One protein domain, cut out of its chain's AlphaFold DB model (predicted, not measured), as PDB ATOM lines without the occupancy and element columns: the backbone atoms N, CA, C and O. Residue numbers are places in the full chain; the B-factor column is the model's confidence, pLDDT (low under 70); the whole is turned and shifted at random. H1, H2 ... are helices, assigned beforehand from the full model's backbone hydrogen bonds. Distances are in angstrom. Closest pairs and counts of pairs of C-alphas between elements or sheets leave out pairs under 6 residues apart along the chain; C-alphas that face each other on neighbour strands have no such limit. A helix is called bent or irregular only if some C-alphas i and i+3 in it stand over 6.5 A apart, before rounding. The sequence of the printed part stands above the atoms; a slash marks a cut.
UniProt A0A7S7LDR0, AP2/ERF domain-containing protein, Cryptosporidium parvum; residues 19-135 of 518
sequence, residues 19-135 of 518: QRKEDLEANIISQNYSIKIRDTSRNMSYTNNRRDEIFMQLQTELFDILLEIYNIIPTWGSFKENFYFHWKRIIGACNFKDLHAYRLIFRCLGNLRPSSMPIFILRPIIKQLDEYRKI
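Overview. This is residues 19 to 135 of the 518 residues of the protein "AP2/ERF domain-containing protein" of Cryptosporidium parvum (UniProt A0A7S7LDR0). A long helical arm ends in a small compact head: residues 19 to 50 of H1 stick out free, and the rest of H1 joins H2, H3 and H4 in the head. The printed part has 117 residues with four named helices, H1 to H4, all helix, extended, with a radius of gyration of the C-alphas of 24.5 A and spans of 84 by 26 by 18 A.

Along the chain. Find C-alpha 19 at (110.335, 86.171, 113.541); from there H1 runs 81.0 A to residue 72. H2, residues 74 to 91, is irregular, C-alphas 80 and 83 being 8.7 A apart, with a kink of 80 degrees near residue 82. H3, residues 96 to 109, is only just irregular, C-alphas 105 and 108 being 6.7 A apart. H4, residues 119 to 135, ends at (87.990, 154.473, 121.019).

Arrangement. H1, H2 and H3 form an up and down bundle, each running against the one before. H1, with residues 59 to 70 alone, touches H2 in a hairpin, closest at the C-alphas of Tyr 70 and Gly 77, 5.3 A. H3 and H4 form another, closest at the C-alphas of Ile 105 and Ile 125, 6.2 A. Every O i to N i+4 pair is within hydrogen-bond range in H1, but 9 of 14 in H2, 6 of 10 in H3 and 11 of 13 in H4.

Size, cuts and confidence. The printed part has no cut and no long link. Residues 31 to 47 have pLDDT under 70.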
ATOM      1  N   GLN A  19     111.112  85.410 112.559       74.69
ATOM      2  CA  GLN A  19     110.335  86.171 113.541       74.69
ATOM      3  C   GLN A  19     111.219  87.108 114.385       74.69
ATOM      4  O   GLN A  19     110.884  88.278 114.567       74.69
ATOM      5  N   ARG A  20     112.400  86.646 114.834       76.56
ATOM      6  CA  ARG A  20     113.342  87.512 115.578       76.56
ATOM      7  C   ARG A  20     113.848  88.687 114.742       76.56
ATOM      8  O   ARG A  20     114.141  89.745 115.299       76.56
ATOM      9  N   LYS A  21     113.970  88.516 113.423       78.56
ATOM     10  CA  LYS A  21     114.414  89.584 112.523       78.56
ATOM     11  C   LYS A  21     113.329  90.648 112.331       78.56
ATOM     12  O   LYS A  21     113.650  91.834 112.365       78.56
ATOM     13  N   GLU A  22     112.067  90.239 112.216       81.81
ATOM     14  CA  GLU A  22     110.926  91.163 112.142       81.81
ATOM     15  C   GLU A  22     110.745  91.962 113.442       81.81
ATOM     16  O   GLU A  22     110.553  93.180 113.394       81.81
ATOM     17  N   ASP A  23     110.906  91.320 114.603       79.94
ATOM     18  CA  ASP A  23     110.817  91.996 115.904       79.94
ATOM     19  C   ASP A  23     111.948  93.024 116.099       79.94
ATOM     20  O   ASP A  23     111.734  94.112 116.648       79.94
ATOM     21  N   LEU A  24     113.156  92.721 115.607       83.31
ATOM     22  CA  LEU A  24     114.293  93.641 115.658       83.31
ATOM     23  C   LEU A  24     114.087  94.848 114.730       83.31
ATOM     24  O   LEU A  24     114.342  95.985 115.136       83.31
ATOM     25  N   GLU A  25     113.581  94.630 113.512       80.06
ATOM     26  CA  GLU A  25     113.257  95.720 112.582       80.06
ATOM     27  C   GLU A  25     112.123  96.605 113.119       80.06
ATOM     28  O   GLU A  25     112.231  97.836 113.076       80.06
ATOM     29  N   ALA A  26     111.085  96.015 113.717       76.19
ATOM     30  CA  ALA A  26     110.003  96.761 114.357       76.19
ATOM     31  C   ALA A  26     110.510  97.641 115.515       76.19
ATOM     32  O   ALA A  26     110.084  98.795 115.660       76.19
ATOM     33  N   ASN A  27     111.467  97.144 116.305       81.56
ATOM     34  CA  ASN A  27     112.048  97.890 117.422       81.56
ATOM     35  C   ASN A  27     112.951  99.045 116.941       81.56
ATOM     36  O   ASN A  27     112.831 100.171 117.431       81.56
ATOM     37  N   ILE A  28     113.777  98.822 115.912       76.81
ATOM     38  CA  ILE A  28     114.611  99.875 115.300       76.81
ATOM     39  C   ILE A  28     113.736 100.975 114.680       76.81
ATOM     40  O   ILE A  28     114.022 102.169 114.826       76.81
ATOM     41  N   ILE A  29     112.635 100.602 114.023       74.31
ATOM     42  CA  ILE A  29     111.684 101.566 113.460       74.31
ATOM     43  C   ILE A  29     111.025 102.378 114.588       74.31
ATOM     44  O   ILE A  29     111.009 103.610 114.519       74.31
ATOM     45  N   SER A  30     110.556 101.728 115.655       70.50
ATOM     46  CA  SER A  30     109.940 102.391 116.817       70.50
ATOM     47  C   SER A  30     110.883 103.390 117.512       70.50
ATOM     48  O   SER A  30     110.495 104.529 117.814       70.50
ATOM     49  N   GLN A  31     112.155 103.022 117.692       64.19
ATOM     50  CA  GLN A  31     113.161 103.902 118.295       64.19
ATOM     51  C   GLN A  31     113.465 105.122 117.412       64.19
ATOM     52  O   GLN A  31     113.495 106.252 117.909       64.19
ATOM     53  N   ASN A  32     113.575 104.940 116.092       58.31
ATOM     54  CA  ASN A  32     113.806 106.042 115.152       58.31
ATOM     55  C   ASN A  32     112.618 107.020 115.060       58.31
ATOM     56  O   ASN A  32     112.818 108.232 114.928       58.31
ATOM     57  N   TYR A  33     111.377 106.535 115.182       56.22
ATOM     58  CA  TYR A  33     110.202 107.413 115.275       56.22
ATOM     59  C   TYR A  33     110.186 108.224 116.575       56.22
ATOM     60  O   TYR A  33     109.868 109.416 116.555       56.22
ATOM     61  N   SER A  34     110.582 107.608 117.689       51.19
ATOM     62  CA  SER A  34     110.616 108.250 119.008       51.19
ATOM     63  C   SER A  34     111.648 109.384 119.082       51.19
ATOM     64  O   SER A  34     111.363 110.451 119.636       51.19
ATOM     65  N   ILE A  35     112.820 109.196 118.464       59.09
ATOM     66  CA  ILE A  35     113.876 110.220 118.370       59.09
ATOM     67  C   ILE A  35     113.384 111.424 117.549       59.09
ATOM     68  O   ILE A  35     113.461 112.569 117.996       59.09
ATOM     69  N   LYS A  36     112.741 111.172 116.404       52.38
ATOM     70  CA  LYS A  36     112.244 112.230 115.511       52.38
ATOM     71  C   LYS A  36     111.120 113.078 116.127       52.38
ATOM     72  O   LYS A  36     111.038 114.281 115.864       52.38
ATOM     73  N   ILE A  37     110.260 112.484 116.957       55.78
ATOM     74  CA  ILE A  37     109.199 113.214 117.676       55.78
ATOM     75  C   ILE A  37     109.802 114.133 118.752       55.78
ATOM     76  O   ILE A  37     109.371 115.286 118.869       55.78
ATOM     77  N   ARG A  38     110.842 113.688 119.476       49.16
ATOM     78  CA  ARG A  38     111.560 114.538 120.449       49.16
ATOM     79  C   ARG A  38     112.231 115.741 119.796       49.16
ATOM     80  O   ARG A  38     112.105 116.851 120.313       49.16
ATOM     81  N   ASP A  39     112.876 115.550 118.650       45.19
ATOM     82  CA  ASP A  39     113.575 116.641 117.959       45.19
ATOM     83  C   ASP A  39     112.607 117.677 117.371       45.19
ATOM     84  O   ASP A  39     112.889 118.877 117.349       45.19
ATOM     85  N   THR A  40     111.416 117.244 116.952       49.69
ATOM     86  CA  THR A  40     110.380 118.156 116.442       49.69
ATOM     87  C   THR A  40     109.725 118.956 117.577       49.69
ATOM     88  O   THR A  40     109.482 120.154 117.427       49.69
ATOM     89  N   SER A  41     109.491 118.326 118.734       49.56
ATOM     90  CA  SER A  41     108.943 118.990 119.927       49.56
ATOM     91  C   SER A  41     109.908 120.034 120.505       49.56
ATOM     92  O   SER A  41     109.487 121.160 120.789       49.56
ATOM     93  N   ARG A  42     111.212 119.722 120.578       48.22
ATOM     94  CA  ARG A  42     112.239 120.692 120.996       48.22
ATOM     95  C   ARG A  42     112.281 121.907 120.072       48.22
ATOM     96  O   ARG A  42     112.248 123.033 120.556       48.22
ATOM     97  N   ASN A  43     112.267 121.705 118.755       46.97
ATOM     98  CA  ASN A  43     112.303 122.814 117.797       46.97
ATOM     99  C   ASN A  43     111.062 123.723 117.860       46.97
ATOM    100  O   ASN A  43     111.185 124.933 117.676       46.97
ATOM    101  N   MET A  44     109.876 123.184 118.162       48.53
ATOM    102  CA  MET A  44     108.665 124.004 118.301       48.53
ATOM    103  C   MET A  44     108.723 124.907 119.547       48.53
ATOM    104  O   MET A  44     108.342 126.077 119.471       48.53
ATOM    105  N   SER A  45     109.271 124.400 120.659       53.91
ATOM    106  CA  SER A  45     109.472 125.167 121.898       53.91
ATOM    107  C   SER A  45     110.420 126.357 121.696       53.91
ATOM    108  O   SER A  45     110.080 127.468 122.098       53.91
ATOM    109  N   TYR A  46     111.526 126.180 120.963       57.88
ATOM    110  CA  TYR A  46     112.445 127.284 120.643       57.88
ATOM    111  C   TYR A  46     111.781 128.413 119.837       57.88
ATOM    112  O   TYR A  46     112.078 129.589 120.043       57.88
ATOM    113  N   THR A  47     110.862 128.085 118.922       65.06
ATOM    114  CA  THR A  47     110.196 129.113 118.099       65.06
ATOM    115  C   THR A  47     109.138 129.917 118.846       65.06
ATOM    116  O   THR A  47     108.875 131.057 118.457       65.06
ATOM    117  N   ASN A  48     108.536 129.348 119.894       73.56
ATOM    118  CA  ASN A  48     107.584 130.067 120.736       73.56
ATOM    119  C   ASN A  48     108.324 131.027 121.669       73.56
ATOM    120  O   ASN A  48     108.008 132.213 121.646       73.56
ATOM    121  N   ASN A  49     109.404 130.572 122.316       80.69
ATOM    122  CA  ASN A  49     110.233 131.432 123.169       80.69
ATOM    123  C   ASN A  49     110.732 132.673 122.416       80.69
ATOM    124  O   ASN A  49     110.589 133.791 122.896       80.69
ATOM    125  N   ARG A  50     111.202 132.505 121.173       87.94
ATOM    126  CA  ARG A  50     111.660 133.640 120.357       87.94
ATOM    127  C   ARG A  50     110.545 134.633 120.012       87.94
ATOM    128  O   ARG A  50     110.805 135.822 119.855       87.94
ATOM    129  N   ARG A  51     109.306 134.170 119.816       89.25
ATOM    130  CA  ARG A  51     108.178 135.080 119.547       89.25
ATOM    131  C   ARG A  51     107.804 135.871 120.786       89.25
ATOM    132  O   ARG A  51     107.515 137.055 120.645       89.25
ATOM    133  N   ASP A  52     107.825 135.222 121.941       90.75
ATOM    134  CA  ASP A  52     107.522 135.853 123.218       90.75
ATOM    135  C   ASP A  52     108.610 136.878 123.572       90.75
ATOM    136  O   ASP A  52     108.288 138.003 123.936       90.75
ATOM    137  N   GLU A  53     109.886 136.570 123.318       94.19
ATOM    138  CA  GLU A  53     110.999 137.527 123.438       94.19
ATOM    139  C   GLU A  53     110.808 138.761 122.543       94.19
ATOM    140  O   GLU A  53     110.892 139.890 123.021       94.19
ATOM    141  N   ILE A  54     110.493 138.566 121.255       94.50
ATOM    142  CA  ILE A  54     110.236 139.677 120.320       94.50
ATOM    143  C   ILE A  54     109.016 140.497 120.764       94.50
ATOM    144  O   ILE A  54     108.988 141.716 120.596       94.50
ATOM    145  N   PHE A  55     107.991 139.837 121.303       95.44
ATOM    146  CA  PHE A  55     106.793 140.501 121.803       95.44
ATOM    147  C   PHE A  55     107.105 141.381 123.017       95.44
ATOM    148  O   PHE A  55     106.760 142.562 123.010       95.44
ATOM    149  N   MET A  56     107.818 140.834 124.003       95.62
ATOM    150  CA  MET A  56     108.256 141.565 125.192       95.62
ATOM    151  C   MET A  56     109.167 142.735 124.822       95.62
ATOM    152  O   MET A  56     108.973 143.842 125.315       95.62
ATOM    153  N   GLN A  57     110.105 142.524 123.894       96.25
ATOM    154  CA  GLN A  57     110.986 143.583 123.408       96.25
ATOM    155  C   GLN A  57     110.193 144.738 122.780       96.25
ATOM    156  O   GLN A  57     110.481 145.900 123.057       96.25
ATOM    157  N   LEU A  58     109.161 144.429 121.988       95.75
ATOM    158  CA  LEU A  58     108.279 145.448 121.420       95.75
ATOM    159  C   LEU A  58     107.486 146.187 122.510       95.75
ATOM    160  O   LEU A  58     107.320 147.399 122.413       95.75
ATOM    161  N   GLN A  59     106.997 145.497 123.546       96.81
ATOM    162  CA  GLN A  59     106.325 146.161 124.671       96.81
ATOM    163  C   GLN A  59     107.260 147.139 125.390       96.81
ATOM    164  O   GLN A  59     106.853 148.269 125.657       96.81
ATOM    165  N   THR A  60     108.501 146.726 125.661       96.81
ATOM    166  CA  THR A  60     109.522 147.576 126.286       96.81
ATOM    167  C   THR A  60     109.836 148.795 125.422       96.81
ATOM    168  O   THR A  60     109.794 149.914 125.920       96.81
ATOM    169  N   GLU A  61     110.049 148.613 124.116       96.38
ATOM    170  CA  GLU A  61     110.336 149.718 123.192       96.38
ATOM    171  C   GLU A  61     109.194 150.749 123.152       96.38
ATOM    172  O   GLU A  61     109.423 151.957 123.239       96.38
ATOM    173  N   LEU A  62     107.944 150.284 123.062       97.38
ATOM    174  CA  LEU A  62     106.773 151.163 123.056       97.38
ATOM    175  C   LEU A  62     106.598 151.893 124.396       97.38
ATOM    176  O   LEU A  62     106.176 153.052 124.406       97.38
ATOM    177  N   PHE A  63     106.914 151.232 125.511       97.62
ATOM    178  CA  PHE A  63     106.905 151.846 126.836       97.62
ATOM    179  C   PHE A  63     107.975 152.932 126.967       97.62
ATOM    180  O   PHE A  63     107.657 154.023 127.433       97.62
ATOM    181  N   ASP A  64     109.200 152.678 126.505       97.19
ATOM    182  CA  ASP A  64     110.294 153.651 126.561       97.19
ATOM    183  C   ASP A  64     109.955 154.921 125.770       97.19
ATOM    184  O   ASP A  64     110.131 156.033 126.272       97.19
ATOM    185  N   ILE A  65     109.393 154.764 124.564       97.31
ATOM    186  CA  ILE A  65     108.922 155.891 123.742       97.31
ATOM    187  C   ILE A  65     107.829 156.676 124.480       97.31
ATOM    188  O   ILE A  65     107.864 157.908 124.523       97.31
ATOM    189  N   LEU A  66     106.853 155.979 125.071       97.88
ATOM    190  CA  LEU A  66     105.772 156.610 125.828       97.88
ATOM    191  C   LEU A  66     106.306 157.370 127.055       97.88
ATOM    192  O   LEU A  66     105.840 158.475 127.342       97.88
ATOM    193  N   LEU A  67     107.290 156.803 127.755       97.44
ATOM    194  CA  LEU A  67     107.934 157.412 128.917       97.44
ATOM    195  C   LEU A  67     108.722 158.668 128.534       97.44
ATOM    196  O   LEU A  67     108.670 159.670 129.244       97.44
ATOM    197  N   GLU A  68     109.398 158.668 127.388       97.25
ATOM    198  CA  GLU A  68     110.038 159.882 126.882       97.25
ATOM    199  C   GLU A  68     109.028 160.975 126.536       97.25
ATOM    200  O   GLU A  68     109.248 162.128 126.898       97.25
ATOM    201  N   ILE A  69     107.913 160.634 125.881       96.50
ATOM    202  CA  ILE A  69     106.847 161.610 125.599       96.50
ATOM    203  C   ILE A  69     106.319 162.205 126.910       96.50
ATOM    204  O   ILE A  69     106.133 163.421 126.992       96.50
ATOM    205  N   TYR A  70     106.130 161.377 127.943       96.62
ATOM    206  CA  TYR A  70     105.744 161.847 129.272       96.62
ATOM    207  C   TYR A  70     106.775 162.803 129.875       96.62
ATOM    208  O   TYR A  70     106.397 163.860 130.365       96.62
ATOM    209  N   ASN A  71     108.066 162.492 129.786       96.19
ATOM    210  CA  ASN A  71     109.116 163.355 130.331       96.19
ATOM    211  C   ASN A  71     109.213 164.707 129.604       96.19
ATOM    212  O   ASN A  71     109.511 165.720 130.236       96.19
ATOM    213  N   ILE A  72     108.949 164.743 128.295       95.38
ATOM    214  CA  ILE A  72     108.965 165.989 127.508       95.38
ATOM    215  C   ILE A  72     107.694 166.805 127.767       95.38
ATOM    216  O   ILE A  72     107.731 168.035 127.765       95.38
ATOM    217  N   ILE A  73     106.555 166.134 127.975       95.38
ATOM    218  CA  ILE A  73     105.236 166.769 128.097       95.38
ATOM    219  C   ILE A  73     104.490 166.171 129.311       95.38
ATOM    220  O   ILE A  73     103.460 165.500 129.148       95.38
ATOM    221  N   PRO A  74     104.964 166.422 130.553       95.81
ATOM    222  CA  PRO A  74     104.415 165.772 131.749       95.81
ATOM    223  C   PRO A  74     102.951 166.125 131.994       95.81
ATOM    224  O   PRO A  74     102.157 165.311 132.459       95.81
ATOM    225  N   THR A  75     102.571 167.344 131.628       94.69
ATOM    226  CA  THR A  75     101.203 167.850 131.710       94.69
ATOM    227  C   THR A  75     100.216 167.028 130.886       94.69
ATOM    228  O   THR A  75      99.113 166.780 131.365       94.69
ATOM    229  N   TRP A  76     100.591 166.574 129.682       95.94
ATOM    230  CA  TRP A  76      99.733 165.704 128.873       95.94
ATOM    231  C   TRP A  76      99.597 164.329 129.517       95.94
ATOM    232  O   TRP A  76      98.480 163.836 129.637       95.94
ATOM    233  N   GLY A  77     100.698 163.714 129.960       96.19
ATOM    234  CA  GLY A  77     100.623 162.360 130.511       96.19
ATOM    235  C   GLY A  77      99.945 162.286 131.880       96.19
ATOM    236  O   GLY A  77      99.268 161.297 132.159       96.19
ATOM    237  N   SER A  78     100.044 163.335 132.701       95.88
ATOM    238  CA  SER A  78      99.303 163.438 133.968       95.88
ATOM    239  C   SER A  78      97.826 163.803 133.765       95.88
ATOM    240  O   SER A  78      96.996 163.510 134.628       95.88
ATOM    241  N   PHE A  79      97.458 164.424 132.638       96.00
ATOM    242  CA  PHE A  79      96.072 164.797 132.361       96.00
ATOM    243  C   PHE A  79      95.188 163.553 132.236       96.00
ATOM    244  O   PHE A  79      95.395 162.716 131.357       96.00
ATOM    245  N   LYS A  80      94.201 163.434 133.136       94.38
ATOM    246  CA  LYS A  80      93.285 162.282 133.225       94.38
ATOM    247  C   LYS A  80      94.014 160.932 133.164       94.38
ATOM    248  O   LYS A  80      93.491 159.982 132.584       94.38
ATOM    249  N   GLU A  81      95.233 160.860 133.700       96.44
ATOM    250  CA  GLU A  81      96.059 159.647 133.696       96.44
ATOM    251  C   GLU A  81      96.386 159.096 132.291       96.44
ATOM    252  O   GLU A  81      96.498 157.886 132.104       96.44
ATOM    253  N   ASN A  82      96.551 159.959 131.281       96.88
ATOM    254  CA  ASN A  82      96.895 159.550 129.910       96.88
ATOM    255  C   ASN A  82      98.079 158.583 129.833       96.88
ATOM    256  O   ASN A  82      98.001 157.555 129.157       96.88
ATOM    257  N   PHE A  83      99.167 158.891 130.541       97.94
ATOM    258  CA  PHE A  83     100.344 158.030 130.565       97.94
ATOM    259  C   PHE A  83      99.991 156.637 131.096       97.94
ATOM    260  O   PHE A  83     100.290 155.635 130.451       97.94
ATOM    261  N   TYR A  84      99.296 156.577 132.234       98.19
ATOM    262  CA  TYR A  84      98.910 155.321 132.868       98.19
ATOM    263  C   TYR A  84      97.944 154.511 131.997       98.19
ATOM    264  O   TYR A  84      98.133 153.306 131.838       98.19
ATOM    265  N   PHE A  85      96.964 155.165 131.366       97.94
ATOM    266  CA  PHE A  85      96.046 154.529 130.421       97.94
ATOM    267  C   PHE A  85      96.811 153.827 129.288       97.94
ATOM    268  O   PHE A  85      96.606 152.633 129.030       97.94
ATOM    269  N   HIS A  86      97.725 154.545 128.627       98.00
ATOM    270  CA  HIS A  86      98.484 153.993 127.506       98.00
ATOM    271  C   HIS A  86      99.477 152.921 127.953       98.00
ATOM    272  O   HIS A  86      99.541 151.857 127.334       98.00
ATOM    273  N   TRP A  87     100.183 153.149 129.060       98.31
ATOM    274  CA  TRP A  87     101.103 152.178 129.646       98.31
ATOM    275  C   TRP A  87     100.393 150.866 129.992       98.31
ATOM    276  O   TRP A  87     100.809 149.801 129.529       98.31
ATOM    277  N   LYS A  88      99.273 150.939 130.723       97.81
ATOM    278  CA  LYS A  88      98.461 149.773 131.096       97.81
ATOM    279  C   LYS A  88      98.009 148.990 129.866       97.81
ATOM    280  O   LYS A  88      97.981 147.763 129.895       97.81
ATOM    281  N   ARG A  89      97.682 149.683 128.774       97.25
ATOM    282  CA  ARG A  89      97.250 149.051 127.526       97.25
ATOM    283  C   ARG A  89      98.402 148.430 126.727       97.25
ATOM    284  O   ARG A  89      98.178 147.412 126.081       97.25
ATOM    285  N   ILE A  90      99.608 148.997 126.781       97.81
ATOM    286  CA  ILE A  90     100.815 148.407 126.172       97.81
ATOM    287  C   ILE A  90     101.228 147.145 126.934       97.81
ATOM    288  O   ILE A  90     101.396 146.093 126.322       97.81
ATOM    289  N   ILE A  91     101.349 147.219 128.262       96.31
ATOM    290  CA  ILE A  91     101.770 146.074 129.087       96.31
ATOM    291  C   ILE A  91     100.682 144.999 129.164       96.31
ATOM    292  O   ILE A  91     100.987 143.812 129.130       96.31
ATOM    293  N   GLY A  92      99.410 145.400 129.208       96.56
ATOM    294  CA  GLY A  92      98.268 144.485 129.202       96.56
ATOM    295  C   GLY A  92      97.943 143.875 127.835       96.56
ATOM    296  O   GLY A  92      96.993 143.101 127.737       96.56
ATOM    297  N   ALA A  93      98.680 144.223 126.776       96.06
ATOM    298  CA  ALA A  93      98.510 143.606 125.468       96.06
ATOM    299  C   ALA A  93      98.892 142.121 125.528       96.06
ATOM    300  O   ALA A  93      99.989 141.772 125.956       96.06
ATOM    301  N   CYS A  94      98.015 141.248 125.028       92.75
ATOM    302  CA  CYS A  94      98.277 139.803 124.984       92.75
ATOM    303  C   CYS A  94      98.733 139.334 123.597       92.75
ATOM    304  O   CYS A  94      99.030 138.156 123.398       92.75
ATOM    305  N   ASN A  95      98.703 140.215 122.591       92.38
ATOM    306  CA  ASN A  95      99.046 139.860 121.222       92.38
ATOM    307  C   ASN A  95      99.611 141.051 120.423       92.38
ATOM    308  O   ASN A  95      99.359 142.216 120.720       92.38
ATOM    309  N   PHE A  96     100.347 140.755 119.345       93.06
ATOM    310  CA  PHE A  96     100.955 141.773 118.474       93.06
ATOM    311  C   PHE A  96      99.956 142.734 117.813       93.06
ATOM    312  O   PHE A  96     100.353 143.825 117.409       93.06
ATOM    313  N   LYS A  97      98.684 142.349 117.645       90.56
ATOM    314  CA  LYS A  97      97.674 143.227 117.032       90.56
ATOM    315  C   LYS A  97      97.310 144.370 117.971       90.56
ATOM    316  O   LYS A  97      97.151 145.489 117.495       90.56
ATOM    317  N   ASP A  98      97.256 144.101 119.271       88.81
ATOM    318  CA  ASP A  98      96.962 145.112 120.290       88.81
ATOM    319  C   ASP A  98      98.066 146.188 120.316       88.81
ATOM    320  O   ASP A  98      97.779 147.383 120.381       88.81
ATOM    321  N   LEU A  99      99.328 145.776 120.139       96.06
ATOM    322  CA  LEU A  99     100.486 146.675 120.036       96.06
ATOM    323  C   LEU A  99     100.620 147.365 118.672       96.06
ATOM    324  O   LEU A  99     101.275 148.402 118.556       96.06
ATOM    325  N   HIS A 100     100.006 146.817 117.621       94.75
ATOM    326  CA  HIS A 100     100.136 147.346 116.263       94.75
ATOM    327  C   HIS A 100      99.607 148.782 116.149       94.75
ATOM    328  O   HIS A 100     100.146 149.569 115.369       94.75
ATOM    329  N   ALA A 101      98.573 149.143 116.916       94.69
ATOM    330  CA  ALA A 101      98.062 150.511 116.942       94.69
ATOM    331  C   ALA A 101      99.142 151.500 117.409       94.69
ATOM    332  O   ALA A 101      99.437 152.459 116.699       94.69
ATOM    333  N   TYR A 102      99.818 151.208 118.523       97.00
ATOM    334  CA  TYR A 102     100.928 152.025 119.023       97.00
ATOM    335  C   TYR A 102     102.096 152.081 118.045       97.00
ATOM    336  O   TYR A 102     102.637 153.153 117.790       97.00
ATOM    337  N   ARG A 103     102.431 150.951 117.410       96.06
ATOM    338  CA  ARG A 103     103.490 150.921 116.393       96.06
ATOM    339  C   ARG A 103     103.180 151.824 115.198       96.06
ATOM    340  O   ARG A 103     104.097 152.393 114.617       96.06
ATOM    341  N   LEU A 104     101.910 151.950 114.810       95.50
ATOM    342  CA  LEU A 104     101.495 152.878 113.756       95.50
ATOM    343  C   LEU A 104     101.575 154.333 114.215       95.50
ATOM    344  O   LEU A 104     102.083 155.157 113.459       95.50
ATOM    345  N   ILE A 105     101.120 154.621 115.435       95.75
ATOM    346  CA  ILE A 105     101.139 155.970 116.013       95.75
ATOM    347  C   ILE A 105     102.580 156.486 116.129       95.75
ATOM    348  O   ILE A 105     102.903 157.582 115.673       95.75
ATOM    349  N   PHE A 106     103.483 155.657 116.654       96.00
ATOM    350  CA  PHE A 106     104.896 156.008 116.805       96.00
ATOM    351  C   PHE A 106     105.704 155.887 115.515       96.00
ATOM    352  O   PHE A 106     106.833 156.367 115.464       96.00
ATOM    353  N   ARG A 107     105.137 155.341 114.429       94.06
ATOM    354  CA  ARG A 107     105.838 155.233 113.137       94.06
ATOM    355  C   ARG A 107     106.320 156.588 112.621       94.06
ATOM    356  O   ARG A 107     107.316 156.647 111.908       94.06
ATOM    357  N   CYS A 108     105.618 157.664 112.972       86.44
ATOM    358  CA  CYS A 108     105.977 159.029 112.601       86.44
ATOM    359  C   CYS A 108     107.287 159.522 113.242       86.44
ATOM    360  O   CYS A 108     107.885 160.446 112.701       86.44
ATOM    361  N   LEU A 109     107.753 158.901 114.333       90.25
ATOM    362  CA  LEU A 109     109.062 159.189 114.935       90.25
ATOM    363  C   LEU A 109     110.220 158.608 114.106       90.25
ATOM    364  O   LEU A 109     111.349 159.089 114.178       90.25
ATOM    365  N   GLY A 110     109.957 157.577 113.295       88.75
ATOM    366  CA  GLY A 110     111.003 156.841 112.590       88.75
ATOM    367  C   GLY A 110     111.993 156.216 113.575       88.75
ATOM    368  O   GLY A 110     111.588 155.529 114.504       88.75
ATOM    369  N   ASN A 111     113.286 156.478 113.371       87.50
ATOM    370  CA  ASN A 111     114.361 156.034 114.270       87.50
ATOM    371  C   ASN A 111     114.762 157.114 115.294       87.50
ATOM    372  O   ASN A 111     115.768 156.960 115.987       87.50
ATOM    373  N   LEU A 112     114.044 158.239 115.338       89.38
ATOM    374  CA  LEU A 112     114.378 159.355 116.213       89.38
ATOM    375  C   LEU A 112     113.745 159.146 117.586       89.38
ATOM    376  O   LEU A 112     112.574 158.784 117.710       89.38
ATOM    377  N   ARG A 113     114.525 159.412 118.633       92.00
ATOM    378  CA  ARG A 113     114.028 159.419 120.009       92.00
ATOM    379  C   ARG A 113     113.133 160.647 120.213       92.00
ATOM    380  O   ARG A 113     113.543 161.733 119.788       92.00
ATOM    381  N   PRO A 114     111.971 160.537 120.884       92.81
ATOM    382  CA  PRO A 114     111.123 161.684 121.204       92.81
ATOM    383  C   PRO A 114     111.896 162.850 121.827       92.81
ATOM    384  O   PRO A 114     111.665 163.994 121.455       92.81
ATOM    385  N   SER A 115     112.866 162.554 122.699       91.06
ATOM    386  CA  SER A 115     113.722 163.544 123.377       91.06
ATOM    387  C   SER A 115     114.563 164.410 122.431       91.06
ATOM    388  O   SER A 115     114.920 165.532 122.777       91.06
ATOM    389  N   SER A 116     114.855 163.913 121.229       91.69
ATOM    390  CA  SER A 116     115.577 164.652 120.186       91.69
ATOM    391  C   SER A 116     114.656 165.436 119.246       91.69
ATOM    392  O   SER A 116     115.131 166.222 118.427       91.69
ATOM    393  N   MET A 117     113.341 165.216 119.331       90.38
ATOM    394  CA  MET A 117     112.380 165.827 118.425       90.38
ATOM    395  C   MET A 117     111.863 167.155 118.977       90.38
ATOM    396  O   MET A 117     111.512 167.252 120.154       90.38
ATOM    397  N   PRO A 118     111.718 168.179 118.123       91.31
ATOM    398  CA  PRO A 118     110.982 169.372 118.499       91.31
ATOM    399  C   PRO A 118     109.550 169.028 118.925       91.31
ATOM    400  O   PRO A 118     108.865 168.237 118.272       91.31
ATOM    401  N   ILE A 119     109.060 169.697 119.967       90.19
ATOM    402  CA  ILE A 119     107.726 169.479 120.549       90.19
ATOM    403  C   ILE A 119     106.598 169.514 119.506       90.19
ATOM    404  O   ILE A 119     105.641 168.745 119.594       90.19
ATOM    405  N   PHE A 120     106.696 170.371 118.484       90.38
ATOM    406  CA  PHE A 120     105.658 170.470 117.455       90.38
ATOM    407  C   PHE A 120     105.496 169.180 116.629       90.38
ATOM    408  O   PHE A 120     104.402 168.933 116.123       90.38
ATOM    409  N   ILE A 121     106.531 168.334 116.538       91.00
ATOM    410  CA  ILE A 121     106.449 167.009 115.903       91.00
ATOM    411  C   ILE A 121     105.757 165.986 116.815       91.00
ATOM    412  O   ILE A 121     105.093 165.071 116.329       91.00
ATOM    413  N   LEU A 122     105.843 166.158 118.138       93.62
ATOM    414  CA  LEU A 122     105.145 165.300 119.101       93.62
ATOM    415  C   LEU A 122     103.639 165.589 119.153       93.62
ATOM    416  O   LEU A 122     102.857 164.712 119.514       93.62
ATOM    417  N   ARG A 123     103.200 166.785 118.742       93.19
ATOM    418  CA  ARG A 123     101.786 167.188 118.791       93.19
ATOM    419  C   ARG A 123     100.859 166.285 117.951       93.19
ATOM    420  O   ARG A 123      99.839 165.853 118.490       93.19
ATOM    421  N   PRO A 124     101.172 165.936 116.686       94.38
ATOM    422  CA  PRO A 124     100.412 164.929 115.941       94.38
ATOM    423  C   PRO A 124     100.356 163.558 116.622       94.38
ATOM    424  O   PRO A 124      99.316 162.906 116.576       94.38
ATOM    425  N   ILE A 125     101.449 163.129 117.261       95.69
ATOM    426  CA  ILE A 125     101.538 161.827 117.937       95.69
ATOM    427  C   ILE A 125     100.629 161.813 119.165       95.69
ATOM    428  O   ILE A 125      99.826 160.897 119.319       95.69
ATOM    429  N   ILE A 126     100.683 162.865 119.984       96.00
ATOM    430  CA  ILE A 126      99.787 163.047 121.130       96.00
ATOM    431  C   ILE A 126      98.327 163.046 120.693       96.00
ATOM    432  O   ILE A 126      97.524 162.317 121.267       96.00
ATOM    433  N   LYS A 127      97.988 163.778 119.624       95.81
ATOM    434  CA  LYS A 127      96.620 163.785 119.094       95.81
ATOM    435  C   LYS A 127      96.169 162.374 118.698       95.81
ATOM    436  O   LYS A 127      95.037 162.001 118.969       95.81
ATOM    437  N   GLN A 128      97.041 161.574 118.084       96.25
ATOM    438  CA  GLN A 128      96.713 160.190 117.735       96.25
ATOM    439  C   GLN A 128      96.566 159.277 118.957       96.25
ATOM    440  O   GLN A 128      95.704 158.401 118.944       96.25
ATOM    441  N   LEU A 129      97.369 159.474 120.007       96.88
ATOM    442  CA  LEU A 129      97.207 158.764 121.279       96.88
ATOM    443  C   LEU A 129      95.865 159.110 121.937       96.88
ATOM    444  O   LEU A 129      95.123 158.206 122.318       96.88
ATOM    445  N   ASP A 130      95.506 160.394 121.969       96.88
ATOM    446  CA  ASP A 130      94.222 160.868 122.484       96.88
ATOM    447  C   ASP A 130      93.035 160.275 121.704       96.88
ATOM    448  O   ASP A 130      92.092 159.760 122.306       96.88
ATOM    449  N   GLU A 131      93.082 160.280 120.366       96.56
ATOM    450  CA  GLU A 131      92.056 159.633 119.534       96.56
ATOM    451  C   GLU A 131      92.004 158.116 119.765       96.56
ATOM    452  O   GLU A 131      90.925 157.528 119.832       96.56
ATOM    453  N   TYR A 132      93.155 157.464 119.950       96.12
ATOM    454  CA  TYR A 132      93.195 156.039 120.270       96.12
ATOM    455  C   TYR A 132      92.559 155.736 121.634       96.12
ATOM    456  O   TYR A 132      91.856 154.730 121.778       96.12
ATOM    457  N   ARG A 133      92.747 156.617 122.623       96.75
ATOM    458  CA  ARG A 133      92.076 156.521 123.924       96.75
ATOM    459  C   ARG A 133      90.562 156.675 123.791       96.75
ATOM    460  O   ARG A 133      89.848 155.840 124.343       96.75
ATOM    461  N   LYS A 134      90.072 157.638 123.000       96.75
ATOM    462  CA  LYS A 134      88.626 157.842 122.761       96.75
ATOM    463  C   LYS A 134      87.900 156.598 122.256       96.75
ATOM    464  O   LYS A 134      86.736 156.400 122.578       96.75
ATOM    465  N   ILE A 135      88.578 155.739 121.490       95.19
ATOM    466  CA  ILE A 135      87.990 154.473 121.019       95.19
ATOM    467  C   ILE A 135      87.615 153.561 122.200       95.19
ATOM    468  O   ILE A 135      86.642 152.818 122.114       95.19
TER     469      ILE A 135